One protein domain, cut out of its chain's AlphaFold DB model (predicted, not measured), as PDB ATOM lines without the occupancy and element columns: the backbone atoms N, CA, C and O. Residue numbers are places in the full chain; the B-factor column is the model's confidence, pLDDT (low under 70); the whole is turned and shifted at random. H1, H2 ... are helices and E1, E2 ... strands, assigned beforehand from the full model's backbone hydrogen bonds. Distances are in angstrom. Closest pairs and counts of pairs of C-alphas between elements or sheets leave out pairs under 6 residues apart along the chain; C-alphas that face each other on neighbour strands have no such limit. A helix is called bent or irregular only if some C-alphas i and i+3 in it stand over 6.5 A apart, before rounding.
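What this domain is: This is residues 4 to 20 and 28 to 160 of the 174 residues of an uncharacterized protein of Macrostomum lignano (UniProt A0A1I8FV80). A small twisted sheet of three strands lies toward one end of the domain, with H6 over one face, and a cluster of crossed helices, H2, H3, H4, H5 and H8, makes the other end. H2 is in the middle of that cluster, and both H2 and H8 reach the sheet with one end; H7 folds back beside H6, and H1 packs on H6. The printed part has 150 residues, with eight named helices and three named strands in the order H1 H2 H3 H4 H5 E1 E2 H6 H7 E3 H8. The sheet's order is E1, E3, E2, mixed, and the class is mostly helix. The whole is compact, with a radius of gyration of the C-alphas of 16.1 A and spans of 46 by 32 by 26 A.

Where its parts are: E3, residues 134 to 140, is 20.1 A long and begins at C-alpha 134, (10.689, 8.542, -18.156). E1 is residues 84 to 87 and E2 residues 96 to 101, 16.4 A. H6 is residues 104 to 111, H7 residues 118 to 127, and H1 residues 4 to 11, from C-alpha 4 at (30.479, 12.081, -24.574). H2, residues 29 to 44, is 22.7 A long; H3 is residues 50 to 53, H4 residues 55 to 60 and H5 residues 63 to 75, 18.5 A. H8, residues 141 to 160, is 26.0 A long and ends at C-alpha 160, (27.388, -28.185, -11.831). H4 is irregular, with C-alphas 56 and 59 7.9 A apart; H8 is only just irregular, with C-alphas 147 and 150 7.0 A apart, and has a kink of 30 degrees near residue 148.

How they stand to each other: E3 is parallel to E1, with N 85 and O 137 2.8 A apart, and antiparallel to E2, with N 99 and O 136 2.9 A apart. H6 is on the sheet at a height of 9.3 A, along E3 at 4 degrees on the local plane. H6 and H7 form a helical hairpin, their closest C-alphas, Leu 104 and Leu 123, 6.9 A apart. H1 touches H6, the C-alphas of Gln 8 and Ala 110 being closest at 5.7 A. H2, H7 and H8 only graze the sheet. H2 is the hub: its residues 29 to 36 touch H8, closest at the C-alphas of Asn 29 and Pro 151, 4.4 A, at a steep tilt of 50 degrees, opposite ways. H2 also touches H3, closest at His 38 and Thr 53, 4.3 A between C-alphas; H4, at Ala 31 and Tyr 55, 4.7 A; and H5, at Leu 33 and Ala 73, 6.6 A. Every O i to N i+4 pair is within hydrogen-bond range in H1, H5, H6 and H7; H2 has 11 of 12, H8 13 of 16 and H4 0 of 2, with 1 of 3 O i to N i+3 pairs, while H3 is too short for an i+4 pair.

The domain as a whole: The C-alphas of Arg 13 and Gln 160 are the two farthest apart, at 50.0 A. Residues 21 to 27 are not printed, and C-alphas 20 and 28 are 21.5 A apart across the cut. Of the links that are printed whole, none is long. The mean pLDDT of the printed part is 78.9; residues 4 to 20, 46, 82 and 102 to 133 are under 70.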
ATOM      1  N   LEU A   4      31.423  11.174 -23.927       44.91
ATOM      2  CA  LEU A   4      30.479  12.081 -24.574       44.91
ATOM      3  C   LEU A   4      29.037  11.929 -24.071       44.91
ATOM      4  O   LEU A   4      28.357  12.938 -23.931       44.91
ATOM      5  N   ALA A   5      28.588  10.709 -23.751       48.81
ATOM      6  CA  ALA A   5      27.243  10.504 -23.214       48.81
ATOM      7  C   ALA A   5      27.114  11.154 -21.825       48.81
ATOM      8  O   ALA A   5      26.184  11.910 -21.582       48.81
ATOM      9  N   LEU A   6      28.106  10.955 -20.944       50.19
ATOM     10  CA  LEU A   6      28.141  11.551 -19.598       50.19
ATOM     11  C   LEU A   6      28.265  13.083 -19.627       50.19
ATOM     12  O   LEU A   6      27.564  13.770 -18.893       50.19
ATOM     13  N   ALA A   7      29.082  13.630 -20.531       50.59
ATOM     14  CA  ALA A   7      29.181  15.077 -20.718       50.59
ATOM     15  C   ALA A   7      27.874  15.692 -21.259       50.59
ATOM     16  O   ALA A   7      27.559  16.841 -20.950       50.59
ATOM     17  N   GLN A   8      27.096  14.940 -22.046       50.88
ATOM     18  CA  GLN A   8      25.741  15.328 -22.450       50.88
ATOM     19  C   GLN A   8      24.735  15.198 -21.291       50.88
ATOM     20  O   GLN A   8      23.868  16.064 -21.171       50.88
ATOM     21  N   PHE A   9      24.897  14.208 -20.399       51.56
ATOM     22  CA  PHE A   9      24.122  14.068 -19.153       51.56
ATOM     23  C   PHE A   9      24.305  15.243 -18.190       51.56
ATOM     24  O   PHE A   9      23.339  15.647 -17.552       51.56
ATOM     25  N   GLU A  10      25.516  15.794 -18.081       49.41
ATOM     26  CA  GLU A  10      25.811  16.931 -17.196       49.41
ATOM     27  C   GLU A  10      25.444  18.294 -17.815       49.41
ATOM     28  O   GLU A  10      25.045  19.206 -17.093       49.41
ATOM     29  N   ASN A  11      25.557  18.452 -19.144       46.41
ATOM     30  CA  ASN A  11      25.291  19.730 -19.825       46.41
ATOM     31  C   ASN A  11      23.809  20.001 -20.103       46.41
ATOM     32  O   ASN A  11      23.401  21.162 -20.200       46.41
ATOM     33  N   GLN A  12      22.984  18.965 -20.259       48.28
ATOM     34  CA  GLN A  12      21.545  19.165 -20.361       48.28
ATOM     35  C   GLN A  12      20.998  19.356 -18.945       48.28
ATOM     36  O   GLN A  12      21.143  18.482 -18.099       48.28
ATOM     37  N   ARG A  13      20.364  20.509 -18.686       42.00
ATOM     38  CA  ARG A  13      19.614  20.857 -17.458       42.00
ATOM     39  C   ARG A  13      18.385  19.957 -17.246       42.00
ATOM     40  O   ARG A  13      17.284  20.432 -16.975       42.00
ATOM     41  N   LEU A  14      18.554  18.655 -17.400       49.81
ATOM     42  CA  LEU A  14      17.575  17.657 -17.039       49.81
ATOM     43  C   LEU A  14      17.415  17.762 -15.530       49.81
ATOM     44  O   LEU A  14      18.401  17.840 -14.794       49.81
ATOM     45  N   ARG A  15      16.172  17.815 -15.050       43.66
ATOM     46  CA  ARG A  15      15.882  17.655 -13.623       43.66
ATOM     47  C   ARG A  15      16.238  16.219 -13.244       43.66
ATOM     48  O   ARG A  15      15.381  15.346 -13.186       43.66
ATOM     49  N   ILE A  16      17.529  15.976 -13.036       49.97
ATOM     50  CA  ILE A  16      18.057  14.716 -12.543       49.97
ATOM     51  C   ILE A  16      17.660  14.641 -11.075       49.97
ATOM     52  O   ILE A  16      18.364  15.109 -10.180       49.97
ATOM     53  N   GLU A  17      16.495  14.064 -10.819       51.62
ATOM     54  CA  GLU A  17      16.194  13.548  -9.497       51.62
ATOM     55  C   GLU A  17      16.978  12.250  -9.330       51.62
ATOM     56  O   GLU A  17      16.601  11.203  -9.854       51.62
ATOM     57  N   ASN A  18      18.095  12.324  -8.602       53.31
ATOM     58  CA  ASN A  18      18.723  11.132  -8.045       53.31
ATOM     59  C   ASN A  18      17.715  10.484  -7.084       53.31
ATOM     60  O   ASN A  18      17.625  10.886  -5.927       53.31
ATOM     61  N   SER A  19      16.957   9.488  -7.541       55.09
ATOM     62  CA  SER A  19      15.985   8.779  -6.689       55.09
ATOM     63  C   SER A  19      16.596   7.592  -5.929       55.09
ATOM     64  O   SER A  19      15.892   6.853  -5.244       55.09
ATOM     65  N   GLY A  20      17.913   7.387  -6.040       57.59
ATOM     66  CA  GLY A  20      18.607   6.250  -5.442       57.59
ATOM     67  C   GLY A  20      18.932   6.439  -3.960       57.59
ATOM     68  O   GLY A  20      19.450   7.476  -3.553       57.59
ATOM     69  N   ASP A  28      25.298 -12.670  -0.718       96.56
ATOM     70  CA  ASP A  28      24.722 -13.934  -1.181       96.56
ATOM     71  C   ASP A  28      24.349 -13.809  -2.665       96.56
ATOM     72  O   ASP A  28      23.862 -12.766  -3.111       96.56
ATOM     73  N   ASN A  29      24.592 -14.869  -3.441       97.75
ATOM     74  CA  ASN A  29      24.371 -14.838  -4.886       97.75
ATOM     75  C   ASN A  29      22.892 -14.614  -5.235       97.75
ATOM     76  O   ASN A  29      22.583 -13.817  -6.116       97.75
ATOM     77  N   VAL A  30      21.962 -15.250  -4.518       97.31
ATOM     78  CA  VAL A  30      20.524 -15.077  -4.762       97.31
ATOM     79  C   VAL A  30      20.063 -13.705  -4.289       97.31
ATOM     80  O   VAL A  30      19.340 -13.040  -5.023       97.31
ATOM     81  N   ALA A  31      20.530 -13.225  -3.131       97.31
ATOM     82  CA  ALA A  31      20.201 -11.874  -2.659       97.31
ATOM     83  C   ALA A  31      20.602 -10.789  -3.673       97.31
ATOM     84  O   ALA A  31      19.847  -9.852  -3.927       97.31
ATOM     85  N   ARG A  32      21.771 -10.934  -4.301       97.81
ATOM     86  CA  ARG A  32      22.244 -10.013  -5.342       97.81
ATOM     87  C   ARG A  32      21.385 -10.062  -6.605       97.81
ATOM     88  O   ARG A  32      21.056  -9.004  -7.137       97.81
ATOM     89  N   LEU A  33      20.947 -11.251  -7.027       97.81
ATOM     90  CA  LEU A  33      19.991 -11.381  -8.133       97.81
ATOM     91  C   LEU A  33      18.617 -10.793  -7.790       97.81
ATOM     92  O   LEU A  33      18.013 -10.139  -8.632       97.81
ATOM     93  N   MET A  34      18.138 -10.942  -6.554       97.25
ATOM     94  CA  MET A  34      16.907 -10.278  -6.103       97.25
ATOM     95  C   MET A  34      17.046  -8.752  -6.125       97.25
ATOM     96  O   MET A  34      16.111  -8.058  -6.511       97.25
ATOM     97  N   TYR A  35      18.211  -8.212  -5.753       96.19
ATOM     98  CA  TYR A  35      18.484  -6.777  -5.860       96.19
ATOM     99  C   TYR A  35      18.523  -6.306  -7.321       96.19
ATOM    100  O   TYR A  35      17.940  -5.277  -7.654       96.19
ATOM    101  N   TYR A  36      19.135  -7.086  -8.211       95.62
ATOM    102  CA  TYR A  36      19.079  -6.841  -9.652       95.62
ATOM    103  C   TYR A  36      17.628  -6.771 -10.165       95.62
ATOM    104  O   TYR A  36      17.242  -5.801 -10.820       95.62
ATOM    105  N   LEU A  37      16.798  -7.753  -9.800       94.75
ATOM    106  CA  LEU A  37      15.381  -7.794 -10.167       94.75
ATOM    107  C   LEU A  37      14.573  -6.654  -9.533       94.75
ATOM    108  O   LEU A  37      13.666  -6.118 -10.168       94.75
ATOM    109  N   HIS A  38      14.915  -6.238  -8.312       92.81
ATOM    110  CA  HIS A  38      14.335  -5.056  -7.681       92.81
ATOM    111  C   HIS A  38      14.571  -3.808  -8.533       92.81
ATOM    112  O   HIS A  38      13.620  -3.089  -8.832       92.81
ATOM    113  N   CYS A  39      15.801  -3.598  -9.008       91.56
ATOM    114  CA  CYS A  39      16.108  -2.472  -9.883       91.56
ATOM    115  C   CYS A  39      15.301  -2.493 -11.192       91.56
ATOM    116  O   CYS A  39      14.860  -1.440 -11.644       91.56
ATOM    117  N   ILE A  40      15.054  -3.672 -11.774       89.00
ATOM    118  CA  ILE A  40      14.165  -3.806 -12.941       89.00
ATOM    119  C   ILE A  40      12.724  -3.440 -12.571       89.00
ATOM    120  O   ILE A  40      12.085  -2.672 -13.291       89.00
ATOM    121  N   SER A  41      12.218  -3.955 -11.446       88.00
ATOM    122  CA  SER A  41      10.843  -3.701 -10.998       88.00
ATOM    123  C   SER A  41      10.567  -2.215 -10.752       88.00
ATOM    124  O   SER A  41       9.479  -1.738 -11.060       88.00
ATOM    125  N   CYS A  42      11.574  -1.456 -10.300       84.44
ATOM    126  CA  CYS A  42      11.471  -0.004 -10.148       84.44
ATOM    127  C   CYS A  42      11.186   0.718 -11.474       84.44
ATOM    128  O   CYS A  42      10.550   1.765 -11.454       84.44
ATOM    129  N   LEU A  43      11.633   0.177 -12.613       80.12
ATOM    130  CA  LEU A  43      11.493   0.827 -13.922       80.12
ATOM    131  C   LEU A  43      10.324   0.283 -14.745       80.12
ATOM    132  O   LEU A  43       9.652   1.033 -15.451       80.12
ATOM    133  N   LEU A  44      10.103  -1.033 -14.693       76.50
ATOM    134  CA  LEU A  44       9.137  -1.731 -15.544       76.50
ATOM    135  C   LEU A  44       7.829  -2.100 -14.815       76.50
ATOM    136  O   LEU A  44       6.904  -2.608 -15.454       76.50
ATOM    137  N   GLY A  45       7.714  -1.804 -13.515       71.00
ATOM    138  CA  GLY A  45       6.543  -2.116 -12.687       71.00
ATOM    139  C   GLY A  45       6.449  -3.603 -12.323       71.00
ATOM    140  O   GLY A  45       7.474  -4.268 -12.160       71.00
ATOM    141  N   ASP A  46       5.222  -4.134 -12.244       69.62
ATOM    142  CA  ASP A  46       4.856  -5.482 -11.745       69.62
ATOM    143  C   ASP A  46       5.342  -6.676 -12.602       69.62
ATOM    144  O   ASP A  46       4.780  -7.768 -12.567       69.62
ATOM    145  N   CYS A  47       6.403  -6.498 -13.388       75.69
ATOM    146  CA  CYS A  47       7.046  -7.562 -14.161       75.69
ATOM    147  C   CYS A  47       7.787  -8.591 -13.290       75.69
ATOM    148  O   CYS A  47       8.088  -9.686 -13.762       75.69
ATOM    149  N   VAL A  48       8.070  -8.254 -12.027       83.81
ATOM    150  CA  VAL A  48       8.693  -9.157 -11.056       83.81
ATOM    151  C   VAL A  48       7.840  -9.210  -9.785       83.81
ATOM    152  O   VAL A  48       7.542  -8.157  -9.216       83.81
ATOM    153  N   PRO A  49       7.492 -10.409  -9.280       87.88
ATOM    154  CA  PRO A  49       6.807 -10.562  -8.001       87.88
ATOM    155  C   PRO A  49       7.552  -9.892  -6.835       87.88
ATOM    156  O   PRO A  49       8.764 -10.053  -6.683       87.88
ATOM    157  N   ALA A  50       6.825  -9.189  -5.962       86.38
ATOM    158  CA  ALA A  50       7.408  -8.431  -4.848       86.38
ATOM    159  C   ALA A  50       8.230  -9.294  -3.865       86.38
ATOM    160  O   ALA A  50       9.222  -8.843  -3.289       86.38
ATOM    161  N   ASN A  51       7.863 -10.566  -3.693       87.81
ATOM    162  CA  ASN A  51       8.621 -11.515  -2.876       87.81
ATOM    163  C   ASN A  51       9.997 -11.865  -3.478       87.81
ATOM    164  O   ASN A  51      10.883 -12.295  -2.744       87.81
ATOM    165  N   PHE A  52      10.211 -11.638  -4.777       93.44
ATOM    166  CA  PHE A  52      11.487 -11.868  -5.467       93.44
ATOM    167  C   PHE A  52      12.352 -10.611  -5.598       93.44
ATOM    168  O   PHE A  52      13.510 -10.709  -6.000       93.44
ATOM    169  N   THR A  53      11.835  -9.444  -5.213       91.31
ATOM    170  CA  THR A  53      12.578  -8.173  -5.217       91.31
ATOM    171  C   THR A  53      13.038  -7.758  -3.818       91.31
ATOM    172  O   THR A  53      13.972  -6.971  -3.673       91.31
ATOM    173  N   ASN A  54      12.464  -8.332  -2.755       92.31
ATOM    174  CA  ASN A  54      12.913  -8.081  -1.386       92.31
ATOM    175  C   ASN A  54      14.159  -8.908  -1.021       92.31
ATOM    176  O   ASN A  54      14.090  -9.911  -0.309       92.31
ATOM    177  N   TYR A  55      15.327  -8.462  -1.482       94.06
ATOM    178  CA  TYR A  55      16.622  -9.129  -1.278       94.06
ATOM    179  C   TYR A  55      17.035  -9.315   0.192       94.06
ATOM    180  O   TYR A  55      17.912 -10.129   0.483       94.06
ATOM    181  N   ARG A  56      16.405  -8.615   1.145       91.94
ATOM    182  CA  ARG A  56      16.635  -8.835   2.586       91.94
ATOM    183  C   ARG A  56      16.047 -10.161   3.072       91.94
ATOM    184  O   ARG A  56      16.519 -10.706   4.066       91.94
ATOM    185  N   LEU A  57      15.059 -10.695   2.357       93.12
ATOM    186  CA  LEU A  57      14.366 -11.942   2.682       93.12
ATOM    187  C   LEU A  57      14.917 -13.155   1.919       93.12
ATOM    188  O   LEU A  57      14.308 -14.216   1.924       93.12
ATOM    189  N   TYR A  58      16.096 -13.058   1.299       95.50
ATOM    190  CA  TYR A  58      16.658 -14.154   0.496       95.50
ATOM    191  C   TYR A  58      16.766 -15.496   1.250       95.50
ATOM    192  O   TYR A  58      16.674 -16.562   0.642       95.50
ATOM    193  N   ARG A  59      16.939 -15.454   2.580       95.06
ATOM    194  CA  ARG A  59      17.030 -16.647   3.438       95.06
ATOM    195  C   ARG A  59      15.696 -17.356   3.653       95.06
ATOM    196  O   ARG A  59      15.715 -18.524   4.019       95.06
ATOM    197  N   SER A  60      14.566 -16.674   3.460       95.19
ATOM    198  CA  SER A  60      13.243 -17.287   3.600       95.19
ATOM    199  C   SER A  60      12.772 -17.978   2.323       95.19
ATOM    200  O   SER A  60      11.728 -18.619   2.346       95.19
ATOM    201  N   LEU A  61      13.515 -17.855   1.216       95.81
ATOM    202  CA  LEU A  61      13.163 -18.507  -0.039       95.81
ATOM    203  C   LEU A  61      13.366 -20.021   0.055       95.81
ATOM    204  O   LEU A  61      14.457 -20.512   0.367       95.81
ATOM    205  N   THR A  62      12.335 -20.768  -0.321       96.25
ATOM    206  CA  THR A  62      12.435 -22.199  -0.609       96.25
ATOM    207  C   THR A  62      13.364 -22.447  -1.799       96.25
ATOM    208  O   THR A  62      13.594 -21.573  -2.638       96.25
ATOM    209  N   GLN A  63      13.869 -23.676  -1.943       93.94
ATOM    210  CA  GLN A  63      14.711 -24.030  -3.091       93.94
ATOM    211  C   GLN A  63      14.012 -23.760  -4.433       93.94
ATOM    212  O   GLN A  63      14.642 -23.268  -5.368       93.94
ATOM    213  N   ARG A  64      12.700 -24.023  -4.517       95.44
ATOM    214  CA  ARG A  64      11.897 -23.729  -5.709       95.44
ATOM    215  C   ARG A  64      11.864 -22.232  -6.014       95.44
ATOM    216  O   ARG A  64      12.060 -21.850  -7.160       95.44
ATOM    217  N   GLU A  65      11.651 -21.386  -5.012       96.38
ATOM    218  CA  GLU A  65      11.642 -19.930  -5.198       96.38
ATOM    219  C   GLU A  65      13.013 -19.388  -5.605       96.38
ATOM    220  O   GLU A  65      13.092 -18.526  -6.475       96.38
ATOM    221  N   ARG A  66      14.104 -19.940  -5.061       96.31
ATOM    222  CA  ARG A  66      15.464 -19.576  -5.493       96.31
ATOM    223  C   ARG A  66      15.670 -19.870  -6.980       96.31
ATOM    224  O   ARG A  66      16.212 -19.029  -7.690       96.31
ATOM    225  N   LEU A  67      15.198 -21.021  -7.466       95.62
ATOM    226  CA  LEU A  67      15.249 -21.358  -8.894       95.62
ATOM    227  C   LEU A  67      14.405 -20.405  -9.750       95.62
ATOM    228  O   LEU A  67      14.829 -20.060 -10.849       95.62
ATOM    229  N   LEU A  68      13.256 -19.941  -9.249       96.12
ATOM    230  CA  LEU A  68      12.438 -18.940  -9.942       96.12
ATOM    231  C   LEU A  68      13.144 -17.581 -10.030       96.12
ATOM    232  O   LEU A  68      13.154 -16.986 -11.102       96.12
ATOM    233  N   VAL A  69      13.794 -17.123  -8.953       96.88
ATOM    234  CA  VAL A  69      14.625 -15.901  -8.971       96.88
ATOM    235  C   VAL A  69      15.726 -16.011 -10.028       96.88
ATOM    236  O   VAL A  69      15.928 -15.087 -10.813       96.88
ATOM    237  N   ILE A  70      16.421 -17.151 -10.075       96.69
ATOM    238  CA  ILE A  70      17.483 -17.397 -11.061       96.69
ATOM    239  C   ILE A  70      16.910 -17.404 -12.483       96.69
ATOM    240  O   ILE A  70      17.473 -16.762 -13.365       96.69
ATOM    241  N   GLY A  71      15.790 -18.097 -12.702       95.50
ATOM    242  CA  GLY A  71      15.121 -18.162 -14.001       95.50
ATOM    243  C   GLY A  71      14.708 -16.783 -14.512       95.50
ATOM    244  O   GLY A  71      15.033 -16.436 -15.644       95.50
ATOM    245  N   LEU A  72      14.095 -15.966 -13.651       94.12
ATOM    246  CA  LEU A  72      13.721 -14.588 -13.978       94.12
ATOM    247  C   LEU A  72      14.939 -13.728 -14.324       94.12
ATOM    248  O   LEU A  72      14.895 -12.978 -15.294       94.12
ATOM    249  N   ALA A  73      16.039 -13.852 -13.576       94.88
ATOM    250  CA  ALA A  73      17.266 -13.121 -13.882       94.88
ATOM    251  C   ALA A  73      17.866 -13.528 -15.242       94.88
ATOM    252  O   ALA A  73      18.387 -12.682 -15.959       94.88
ATOM    253  N   VAL A  74      17.776 -14.805 -15.626       94.56
ATOM    254  CA  VAL A  74      18.235 -15.290 -16.942       94.56
ATOM    255  C   VAL A  74      17.312 -14.841 -18.079       94.56
ATOM    256  O   VAL A  74      17.771 -14.627 -19.201       94.56
ATOM    257  N   GLU A  75      16.015 -14.707 -17.820       91.62
ATOM    258  CA  GLU A  75      15.050 -14.219 -18.806       91.62
ATOM    259  C   GLU A  75      15.231 -12.718 -19.065       91.62
ATOM    260  O   GLU A  75      15.368 -12.288 -20.218       91.62
ATOM    261  N   LEU A  76      15.299 -11.946 -17.981       90.00
ATOM    262  CA  LEU A  76      15.444 -10.498 -17.958       90.00
ATOM    263  C   LEU A  76      16.922 -10.118 -17.931       90.00
ATOM    264  O   LEU A  76      17.402  -9.588 -16.940       90.00
ATOM    265  N   THR A  77      17.656 -10.407 -19.003       89.38
ATOM    266  CA  THR A  77      19.072 -10.031 -19.093       89.38
ATOM    267  C   THR A  77      19.237  -8.507 -19.254       89.38
ATOM    268  O   THR A  77      18.374  -7.860 -19.851       89.38
ATOM    269  N   PRO A  78      20.337  -7.892 -18.771       86.31
ATOM    270  CA  PRO A  78      20.518  -6.436 -18.804       86.31
ATOM    271  C   PRO A  78      20.400  -5.816 -20.200       86.31
ATOM    272  O   PRO A  78      19.874  -4.722 -20.334       86.31
ATOM    273  N   ASP A  79      20.856  -6.522 -21.234       79.25
ATOM    274  CA  ASP A  79      20.771  -6.131 -22.647       79.25
ATOM    275  C   ASP A  79      19.341  -6.158 -23.206       79.25
ATOM    276  O   ASP A  79      19.036  -5.454 -24.167       79.25
ATOM    277  N   LYS A  80      18.445  -6.935 -22.593       76.81
ATOM    278  CA  LYS A  80      17.020  -6.973 -22.945       76.81
ATOM    279  C   LYS A  80      16.194  -5.943 -22.188       76.81
ATOM    280  O   LYS A  80      15.034  -5.740 -22.543       76.81
ATOM    281  N   VAL A  81      16.754  -5.314 -21.152       76.75
ATOM    282  CA  VAL A  81      16.082  -4.292 -20.346       76.75
ATOM    283  C   VAL A  81      16.434  -2.922 -20.923       76.75
ATOM    284  O   VAL A  81      17.494  -2.379 -20.628       76.75
ATOM    285  N   PRO A  82      15.562  -2.300 -21.732       68.69
ATOM    286  CA  PRO A  82      15.998  -1.190 -22.579       68.69
ATOM    287  C   PRO A  82      16.174   0.140 -21.821       68.69
ATOM    288  O   PRO A  82      16.614   1.139 -22.374       68.69
ATOM    289  N   VAL A  83      15.813   0.139 -20.538       77.81
ATOM    290  CA  VAL A  83      15.952   1.235 -19.572       77.81
ATOM    291  C   VAL A  83      17.174   1.048 -18.659       77.81
ATOM    292  O   VAL A  83      17.364   1.813 -17.717       77.81
ATOM    293  N   PHE A  84      18.005   0.031 -18.915       84.88
ATOM    294  CA  PHE A  84      19.266  -0.234 -18.224       84.88
ATOM    295  C   PHE A  84      20.434   0.196 -19.112       84.88
ATOM    296  O   PHE A  84      20.736  -0.424 -20.127       84.88
ATOM    297  N   ILE A  85      21.129   1.249 -18.701       82.56
ATOM    298  CA  ILE A  85      22.086   1.958 -19.541       82.56
ATOM    299  C   ILE A  85      23.503   1.747 -18.997       82.56
ATOM    300  O   ILE A  85      23.829   2.246 -17.915       82.56
ATOM    301  N   PRO A  86      24.380   1.037 -19.725       84.25
ATOM    302  CA  PRO A  86      25.763   0.875 -19.305       84.25
ATOM    303  C   PRO A  86      26.545   2.187 -19.470       84.25
ATOM    304  O   PRO A  86      26.570   2.785 -20.548       84.25
ATOM    305  N   VAL A  87      27.253   2.601 -18.417       81.25
ATOM    306  CA  VAL A  87      28.131   3.785 -18.402       81.25
ATOM    307  C   VAL A  87      29.536   3.436 -17.904       81.25
ATOM    308  O   VAL A  87      29.727   2.490 -17.138       81.25
ATOM    309  N   SER A  88      30.546   4.197 -18.336       78.75
ATOM    310  CA  SER A  88      31.943   3.964 -17.934       78.75
ATOM    311  C   SER A  88      32.213   4.339 -16.478       78.75
ATOM    312  O   SER A  88      32.986   3.667 -15.800       78.75
ATOM    313  N   SER A  89      31.583   5.406 -15.995       78.88
ATOM    314  CA  SER A  89      31.756   5.929 -14.642       78.88
ATOM    315  C   SER A  89      30.505   6.674 -14.198       78.88
ATOM    316  O   SER A  89      29.765   7.197 -15.031       78.88
ATOM    317  N   LEU A  90      30.295   6.744 -12.886       78.88
ATOM    318  CA  LEU A  90      29.280   7.582 -12.260       78.88
ATOM    319  C   LEU A  90      29.940   8.481 -11.204       78.88
ATOM    320  O   LEU A  90      30.956   8.080 -10.625       78.88
ATOM    321  N   PRO A  91      29.378   9.671 -10.939       75.56
ATOM    322  CA  PRO A  91      29.857  10.556  -9.883       75.56
ATOM    323  C   PRO A  91      29.785   9.924  -8.485       75.56
ATOM    324  O   PRO A  91      29.053   8.958  -8.249       75.56
ATOM    325  N   ASP A  92      30.531  10.505  -7.545       78.19
ATOM    326  CA  ASP A  92      30.472  10.209  -6.104       78.19
ATOM    327  C   ASP A  92      30.715   8.737  -5.729       78.19
ATOM    328  O   ASP A  92      30.191   8.236  -4.734       78.19
ATOM    329  N   GLY A  93      31.474   8.005  -6.552       76.69
ATOM    330  CA  GLY A  93      31.748   6.581  -6.330       76.69
ATOM    331  C   GLY A  93      30.510   5.685  -6.442       76.69
ATOM    332  O   GLY A  93      30.551   4.519  -6.040       76.69
ATOM    333  N   LYS A  94      29.401   6.200  -6.987       82.44
ATOM    334  CA  LYS A  94      28.191   5.410  -7.217       82.44
ATOM    335  C   LYS A  94      28.468   4.344  -8.268       82.44
ATOM    336  O   LYS A  94      29.257   4.523  -9.191       82.44
ATOM    337  N   SER A  95      27.793   3.209  -8.133       87.69
ATOM    338  CA  SER A  95      27.917   2.104  -9.089       87.69
ATOM    339  C   SER A  95      26.672   1.950  -9.971       87.69
ATOM    340  O   SER A  95      26.788   1.427 -11.080       87.69
ATOM    341  N   ASN A  96      25.537   2.510  -9.541       89.75
ATOM    342  CA  ASN A  96      24.332   2.744 -10.331       89.75
ATOM    343  C   ASN A  96      23.587   4.008  -9.868       89.75
ATOM    344  O   ASN A  96      23.733   4.423  -8.717       89.75
ATOM    345  N   VAL A  97      22.757   4.579 -10.741       84.81
ATOM    346  CA  VAL A  97      21.829   5.682 -10.432       84.81
ATOM    347  C   VAL A  97      20.533   5.533 -11.222       84.81
ATOM    348  O   VAL A  97      20.549   5.068 -12.359       84.81
ATOM    349  N   PHE A  98      19.425   5.951 -10.616       84.94
ATOM    350  CA  PHE A  98      18.139   6.110 -11.288       84.94
ATOM    351  C   PHE A  98      17.985   7.567 -11.707       84.94
ATOM    352  O   PHE A  98      18.269   8.467 -10.915       84.94
ATOM    353  N   LEU A  99      17.571   7.780 -12.951       78.19
ATOM    354  CA  LEU A  99      17.433   9.094 -13.566       78.19
ATOM    355  C   LEU A  99      16.017   9.230 -14.113       78.19
ATOM    356  O   LEU A  99      15.501   8.294 -14.726       78.19
ATOM    357  N   LYS A 100      15.422  10.405 -13.919       75.56
ATOM    358  CA  LYS A 100      14.106  10.758 -14.453       75.56
ATOM    359  C   LYS A 100      14.250  11.835 -15.518       75.56
ATOM    360  O   LYS A 100      14.993  12.793 -15.324       75.56
ATOM    361  N   PHE A 101      13.519  11.700 -16.615       70.06
ATOM    362  CA  PHE A 101      13.540  12.636 -17.734       70.06
ATOM    363  C   PHE A 101      12.139  13.160 -18.004       70.06
ATOM    364  O   PHE A 101      11.190  12.385 -18.092       70.06
ATOM    365  N   SER A 102      12.025  14.471 -18.193       65.31
ATOM    366  CA  SER A 102      10.782  15.173 -18.530       65.31
ATOM    367  C   SER A 102      10.279  14.911 -19.944       65.31
ATOM    368  O   SER A 102       9.110  15.164 -20.233       65.31
ATOM    369  N   SER A 103      11.134  14.423 -20.846       65.19
ATOM    370  CA  SER A 103      10.724  14.105 -22.209       65.19
ATOM    371  C   SER A 103      11.481  12.924 -22.820       65.19
ATOM    372  O   SER A 103      12.650  12.652 -22.531       65.19
ATOM    373  N   LEU A 104      10.795  12.235 -23.736       63.59
ATOM    374  CA  LEU A 104      11.355  11.154 -24.550       63.59
ATOM    375  C   LEU A 104      12.520  11.644 -25.409       63.59
ATOM    376  O   LEU A 104      13.543  10.973 -25.503       63.59
ATOM    377  N   THR A 105      12.386  12.836 -25.988       62.94
ATOM    378  CA  THR A 105      13.407  13.457 -26.836       62.94
ATOM    379  C   THR A 105      14.700  13.727 -26.068       62.94
ATOM    380  O   THR A 105      15.783  13.422 -26.566       62.94
ATOM    381  N   GLU A 106      14.602  14.235 -24.837       62.41
ATOM    382  CA  GLU A 106      15.751  14.416 -23.940       62.41
ATOM    383  C   GLU A 106      16.405  13.081 -23.576       62.41
ATOM    384  O   GLU A 106      17.621  12.946 -23.671       62.41
ATOM    385  N   THR A 107      15.596  12.075 -23.236       60.94
ATOM    386  CA  THR A 107      16.077  10.735 -22.868       60.94
ATOM    387  C   THR A 107      16.876  10.102 -24.007       60.94
ATOM    388  O   THR A 107      17.994   9.636 -23.816       60.94
ATOM    389  N   VAL A 108      16.323  10.135 -25.219       61.62
ATOM    390  CA  VAL A 108      16.927   9.543 -26.419       61.62
ATOM    391  C   VAL A 108      18.220  10.260 -26.801       61.62
ATOM    392  O   VAL A 108      19.203   9.603 -27.140       61.62
ATOM    393  N   THR A 109      18.231  11.593 -26.708       62.31
ATOM    394  CA  THR A 109      19.406  12.414 -27.028       62.31
ATOM    395  C   THR A 109      20.525  12.192 -26.017       62.31
ATOM    396  O   THR A 109      21.655  11.937 -26.420       62.31
ATOM    397  N   ALA A 110      20.217  12.232 -24.718       60.44
ATOM    398  CA  ALA A 110      21.208  12.049 -23.659       60.44
ATOM    399  C   ALA A 110      21.798  10.629 -23.657       60.44
ATOM    400  O   ALA A 110      22.984  10.436 -23.397       60.44
ATOM    401  N   LEU A 111      20.981   9.623 -23.984       61.41
ATOM    402  CA  LEU A 111      21.390   8.217 -23.988       61.41
ATOM    403  C   LEU A 111      21.980   7.742 -25.320       61.41
ATOM    404  O   LEU A 111      22.467   6.615 -25.393       61.41
ATOM    405  N   GLY A 112      21.941   8.563 -26.373       61.62
ATOM    406  CA  GLY A 112      22.365   8.152 -27.715       61.62
ATOM    407  C   GLY A 112      21.539   6.986 -28.276       61.62
ATOM    408  O   GLY A 112      22.056   6.185 -29.059       61.62
ATOM    409  N   ILE A 113      20.273   6.869 -27.861       63.53
ATOM    410  CA  ILE A 113      19.373   5.789 -28.279       63.53
ATOM    411  C   ILE A 113      19.016   5.979 -29.751       63.53
ATOM    412  O   ILE A 113      18.618   7.059 -30.189       63.53
ATOM    413  N   ARG A 114      19.137   4.912 -30.541       58.94
ATOM    414  CA  ARG A 114      18.798   4.961 -31.968       58.94
ATOM    415  C   ARG A 114      17.282   4.952 -32.160       58.94
ATOM    416  O   ARG A 114      16.558   4.192 -31.514       58.94
ATOM    417  N   ALA A 115      16.804   5.765 -33.101       55.22
ATOM    418  CA  ALA A 115      15.402   5.752 -33.502       55.22
ATOM    419  C   ALA A 115      14.987   4.347 -33.989       55.22
ATOM    420  O   ALA A 115      15.694   3.733 -34.785       55.22
ATOM    421  N   GLY A 116      13.852   3.837 -33.494       58.59
ATOM    422  CA  GLY A 116      13.277   2.544 -33.900       58.59
ATOM    423  C   GLY A 116      13.799   1.296 -33.170       58.59
ATOM    424  O   GLY A 116      13.345   0.196 -33.471       58.59
ATOM    425  N   GLY A 117      14.721   1.434 -32.209       65.56
ATOM    426  CA  GLY A 117      15.217   0.313 -31.399       65.56
ATOM    427  C   GLY A 117      14.253  -0.148 -30.292       65.56
ATOM    428  O   GLY A 117      13.293   0.545 -29.945       65.56
ATOM    429  N   ALA A 118      14.540  -1.306 -29.684       65.25
ATOM    430  CA  ALA A 118      13.793  -1.834 -28.532       65.25
ATOM    431  C   ALA A 118      13.756  -0.852 -27.342       65.25
ATOM    432  O   ALA A 118      12.743  -0.755 -26.649       65.25
ATOM    433  N   GLU A 119      14.830  -0.078 -27.175       64.38
ATOM    434  CA  GLU A 119      14.974   1.054 -26.249       64.38
ATOM    435  C   GLU A 119      13.902   2.112 -26.486       64.38
ATOM    436  O   GLU A 119      13.092   2.376 -25.601       64.38
ATOM    437  N   MET A 120      13.796   2.628 -27.712       65.81
ATOM    438  CA  MET A 120      12.777   3.612 -28.080       65.81
ATOM    439  C   MET A 120      11.353   3.095 -27.819       65.81
ATOM    440  O   MET A 120      10.536   3.809 -27.244       65.81
ATOM    441  N   MET A 121      11.053   1.844 -28.187       66.19
ATOM    442  CA  MET A 121       9.723   1.256 -27.969       66.19
ATOM    443  C   MET A 121       9.383   1.060 -26.483       66.19
ATOM    444  O   MET A 121       8.213   1.127 -26.103       66.19
ATOM    445  N   ALA A 122      10.369   0.777 -25.630       67.25
ATOM    446  CA  ALA A 122      10.155   0.680 -24.185       67.25
ATOM    447  C   ALA A 122       9.914   2.059 -23.560       67.25
ATOM    448  O   ALA A 122       8.957   2.221 -22.803       67.25
ATOM    449  N   LEU A 123      10.709   3.059 -23.945       68.31
ATOM    450  CA  LEU A 123      10.540   4.430 -23.468       68.31
ATOM    451  C   LEU A 123       9.197   5.028 -23.924       68.31
ATOM    452  O   LEU A 123       8.505   5.660 -23.130       68.31
ATOM    453  N   GLN A 124       8.769   4.769 -25.167       67.19
ATOM    454  CA  GLN A 124       7.440   5.157 -25.664       67.19
ATOM    455  C   GLN A 124       6.305   4.522 -24.850       67.19
ATOM    456  O   GLN A 124       5.314   5.187 -24.549       67.19
ATOM    457  N   ARG A 125       6.449   3.250 -24.449       69.69
ATOM    458  CA  ARG A 125       5.474   2.569 -23.581       69.69
ATOM    459  C   ARG A 125       5.409   3.175 -22.179       69.69
ATOM    460  O   ARG A 125       4.312   3.261 -21.638       69.69
ATOM    461  N   GLN A 126       6.535   3.605 -21.604       66.75
ATOM    462  CA  GLN A 126       6.555   4.351 -20.336       66.75
ATOM    463  C   GLN A 126       5.864   5.716 -20.485       66.75
ATOM    464  O   GLN A 126       4.970   6.036 -19.706       66.75
ATOM    465  N   ALA A 127       6.198   6.477 -21.534       62.56
ATOM    466  CA  ALA A 127       5.619   7.799 -21.788       62.56
ATOM    467  C   ALA A 127       4.098   7.760 -22.049       62.56
ATOM    468  O   ALA A 127       3.368   8.663 -21.647       62.56
ATOM    469  N   GLY A 128       3.593   6.698 -22.688       57.16
ATOM    470  CA  GLY A 128       2.165   6.522 -22.985       57.16
ATOM    471  C   GLY A 128       1.280   6.168 -21.781       57.16
ATOM    472  O   GLY A 128       0.059   6.215 -21.900       57.16
ATOM    473  N   ARG A 129       1.854   5.829 -20.615       59.16
ATOM    474  CA  ARG A 129       1.110   5.438 -19.395       59.16
ATOM    475  C   ARG A 129       0.645   6.620 -18.531       59.16
ATOM    476  O   ARG A 129       0.237   6.418 -17.392       59.16
ATOM    477  N   GLY A 130       0.714   7.851 -19.040       51.94
ATOM    478  CA  GLY A 130       0.349   9.058 -18.285       51.94
ATOM    479  C   GLY A 130       1.395   9.495 -17.251       51.94
ATOM    480  O   GLY A 130       1.183  10.478 -16.545       51.94
ATOM    481  N   GLN A 131       2.539   8.805 -17.173       53.59
ATOM    482  CA  GLN A 131       3.706   9.255 -16.420       53.59
ATOM    483  C   GLN A 131       4.418  10.357 -17.214       53.59
ATOM    484  O   GLN A 131       4.946  10.118 -18.295       53.59
ATOM    485  N   GLN A 132       4.446  11.573 -16.660       55.38
ATOM    486  CA  GLN A 132       5.172  12.720 -17.227       55.38
ATOM    487  C   GLN A 132       6.702  12.548 -17.215       55.38
ATOM    488  O   GLN A 132       7.404  13.390 -17.767       55.38
ATOM    489  N   LEU A 133       7.220  11.492 -16.577       64.38
ATOM    490  CA  LEU A 133       8.646  11.256 -16.397       64.38
ATOM    491  C   LEU A 133       9.030   9.857 -16.882       64.38
ATOM    492  O   LEU A 133       8.417   8.866 -16.490       64.38
ATOM    493  N   ILE A 134      10.060   9.787 -17.717       70.44
ATOM    494  CA  ILE A 134      10.689   8.542 -18.156       70.44
ATOM    495  C   ILE A 134      11.797   8.209 -17.169       70.44
ATOM    496  O   ILE A 134      12.648   9.055 -16.905       70.44
ATOM    497  N   GLU A 135      11.797   6.996 -16.626       78.75
ATOM    498  CA  GLU A 135      12.806   6.567 -15.659       78.75
ATOM    499  C   GLU A 135      13.747   5.540 -16.290       78.75
ATOM    500  O   GLU A 135      13.298   4.552 -16.874       78.75
ATOM    501  N   VAL A 136      15.055   5.763 -16.147       81.44
ATOM    502  CA  VAL A 136      16.100   4.816 -16.559       81.44
ATOM    503  C   VAL A 136      17.072   4.584 -15.411       81.44
ATOM    504  O   VAL A 136      17.178   5.389 -14.482       81.44
ATOM    505  N   MET A 137      17.840   3.508 -15.501       87.62
ATOM    506  CA  MET A 137      18.947   3.233 -14.601       87.62
ATOM    507  C   MET A 137      20.257   3.211 -15.373       87.62
ATOM    508  O   MET A 137      20.458   2.367 -16.242       87.62
ATOM    509  N   ALA A 138      21.179   4.096 -15.007       85.88
ATOM    510  CA  ALA A 138      22.560   4.011 -15.454       85.88
ATOM    511  C   ALA A 138      23.362   3.131 -14.488       85.88
ATOM    512  O   ALA A 138      23.225   3.257 -13.268       85.88
ATOM    513  N   TYR A 139      24.213   2.250 -15.011       88.94
ATOM    514  CA  TYR A 139      25.035   1.358 -14.193       88.94
ATOM    515  C   TYR A 139      26.449   1.190 -14.751       88.94
ATOM    516  O   TYR A 139      26.689   1.215 -15.956       88.94
ATOM    517  N   THR A 140      27.400   0.989 -13.845       90.00
ATOM    518  CA  THR A 140      28.798   0.687 -14.173       90.00
ATOM    519  C   THR A 140      29.010  -0.811 -14.385       90.00
ATOM    520  O   THR A 140      28.293  -1.642 -13.821       90.00
ATOM    521  N   GLN A 141      30.073  -1.189 -15.103       92.25
ATOM    522  CA  GLN A 141      30.467  -2.599 -15.224       92.25
ATOM    523  C   GLN A 141      30.703  -3.258 -13.852       92.25
ATOM    524  O   GLN A 141      30.390  -4.432 -13.664       92.25
ATOM    525  N   GLY A 142      31.214  -2.504 -12.874       93.50
ATOM    526  CA  GLY A 142      31.401  -2.985 -11.504       93.50
ATOM    527  C   GLY A 142      30.082  -3.384 -10.837       93.50
ATOM    528  O   GLY A 142      30.006  -4.448 -10.222       93.50
ATOM    529  N   TRP A 143      29.029  -2.581 -11.014       94.94
ATOM    530  CA  TRP A 143      27.687  -2.915 -10.531       94.94
ATOM    531  C   TRP A 143      27.146  -4.179 -11.198       94.94
ATOM    532  O   TRP A 143      26.678  -5.086 -10.508       94.94
ATOM    533  N   LEU A 144      27.268  -4.263 -12.526       95.50
ATOM    534  CA  LEU A 144      26.793  -5.405 -13.301       95.50
ATOM    535  C   LEU A 144      27.496  -6.703 -12.883       95.50
ATOM    536  O   LEU A 144      26.848  -7.725 -12.645       95.50
ATOM    537  N   ASN A 145      28.821  -6.657 -12.742       96.50
ATOM    538  CA  ASN A 145      29.610  -7.792 -12.276       96.50
ATOM    539  C   ASN A 145      29.165  -8.227 -10.879       96.50
ATOM    540  O   ASN A 145      28.864  -9.399 -10.657       96.50
ATOM    541  N   ARG A 146      29.073  -7.272  -9.947       96.06
ATOM    542  CA  ARG A 146      28.757  -7.545  -8.544       96.06
ATOM    543  C   ARG A 146      27.366  -8.139  -8.358       96.06
ATOM    544  O   ARG A 146      27.236  -9.057  -7.551       96.06
ATOM    545  N   ASN A 147      26.364  -7.610  -9.059       96.44
ATOM    546  CA  ASN A 147      24.955  -7.882  -8.768       96.44
ATOM    547  C   ASN A 147      24.284  -8.862  -9.736       96.44
ATOM    548  O   ASN A 147      23.250  -9.420  -9.389       96.44
ATOM    549  N   TYR A 148      24.873  -9.117 -10.907       97.25
ATOM    550  CA  TYR A 148      24.266  -9.975 -11.926       97.25
ATOM    551  C   TYR A 148      25.221 -11.061 -12.438       97.25
ATOM    552  O   TYR A 148      24.970 -12.249 -12.230       97.25
ATOM    553  N   LEU A 149      26.355 -10.681 -13.044       97.38
ATOM    554  CA  LEU A 149      27.227 -11.649 -13.729       97.38
ATOM    555  C   LEU A 149      27.928 -12.607 -12.759       97.38
ATOM    556  O   LEU A 149      27.834 -13.822 -12.930       97.38
ATOM    557  N   SER A 150      28.622 -12.097 -11.735       97.81
ATOM    558  CA  SER A 150      29.327 -12.957 -10.775       97.81
ATOM    559  C   SER A 150      28.371 -13.866  -9.990       97.81
ATOM    560  O   SER A 150      28.676 -15.056  -9.892       97.81
ATOM    561  N   PRO A 151      27.209 -13.386  -9.497       98.06
ATOM    562  CA  PRO A 151      26.212 -14.255  -8.872       98.06
ATOM    563  C   PRO A 151      25.719 -15.396  -9.769       98.06
ATOM    564  O   PRO A 151      25.709 -16.544  -9.327       98.06
ATOM    565  N   LEU A 152      25.369 -15.118 -11.032       97.44
ATOM    566  CA  LEU A 152      24.934 -16.159 -11.974       97.44
ATOM    567  C   LEU A 152      26.029 -17.196 -12.233       97.44
ATOM    568  O   LEU A 152      25.756 -18.396 -12.257       97.44
ATOM    569  N   MET A 153      27.278 -16.753 -12.399       97.31
ATOM    570  CA  MET A 153      28.406 -17.660 -12.626       97.31
ATOM    571  C   MET A 153      28.686 -18.549 -11.410       97.31
ATOM    572  O   MET A 153      28.954 -19.743 -11.569       97.31
ATOM    573  N   ALA A 154      28.594 -17.990 -10.202       97.44
ATOM    574  CA  ALA A 154      28.775 -18.740  -8.964       97.44
ATOM    575  C   ALA A 154      27.680 -19.804  -8.792       97.44
ATOM    576  O   ALA A 154      27.999 -20.977  -8.614       97.44
ATOM    577  N   ILE A 155      26.411 -19.424  -8.977       96.31
ATOM    578  CA  ILE A 155      25.266 -20.345  -8.929       96.31
ATOM    579  C   ILE A 155      25.412 -21.459  -9.969       96.31
ATOM    580  O   ILE A 155      25.253 -22.634  -9.647       96.31
ATOM    581  N   ARG A 156      25.776 -21.125 -11.213       94.50
ATOM    582  CA  ARG A 156      26.013 -22.129 -12.261       94.50
ATOM    583  C   ARG A 156      27.092 -23.130 -11.846       94.50
ATOM    584  O   ARG A 156      26.917 -24.332 -12.034       94.50
ATOM    585  N   SER A 157      28.186 -22.636 -11.272       95.31
ATOM    586  CA  SER A 157      29.292 -23.474 -10.799       95.31
ATOM    587  C   SER A 157      28.867 -24.385  -9.643       95.31
ATOM    588  O   SER A 157      29.258 -25.550  -9.597       95.31
ATOM    589  N   GLU A 158      28.051 -23.881  -8.716       92.06
ATOM    590  CA  GLU A 158      27.475 -24.656  -7.609       92.06
ATOM    591  C   GLU A 158      26.564 -25.778  -8.129       92.06
ATOM    592  O   GLU A 158      26.767 -26.942  -7.780       92.06
ATOM    593  N   MET A 159      25.644 -25.463  -9.047       89.69
ATOM    594  CA  MET A 159      24.734 -26.443  -9.652       89.69
ATOM    595  C   MET A 159      25.486 -27.552 -10.402       89.69
ATOM    596  O   MET A 159      25.136 -28.727 -10.287       89.69
ATOM    597  N   GLN A 160      26.545 -27.204 -11.140       91.75
ATOM    598  CA  GLN A 160      27.388 -28.185 -11.831       91.75
ATOM    599  C   GLN A 160      28.084 -29.132 -10.845       91.75
ATOM    600  O   GLN A 160      28.071 -30.346 -11.044       91.75
TER     601      GLN A 160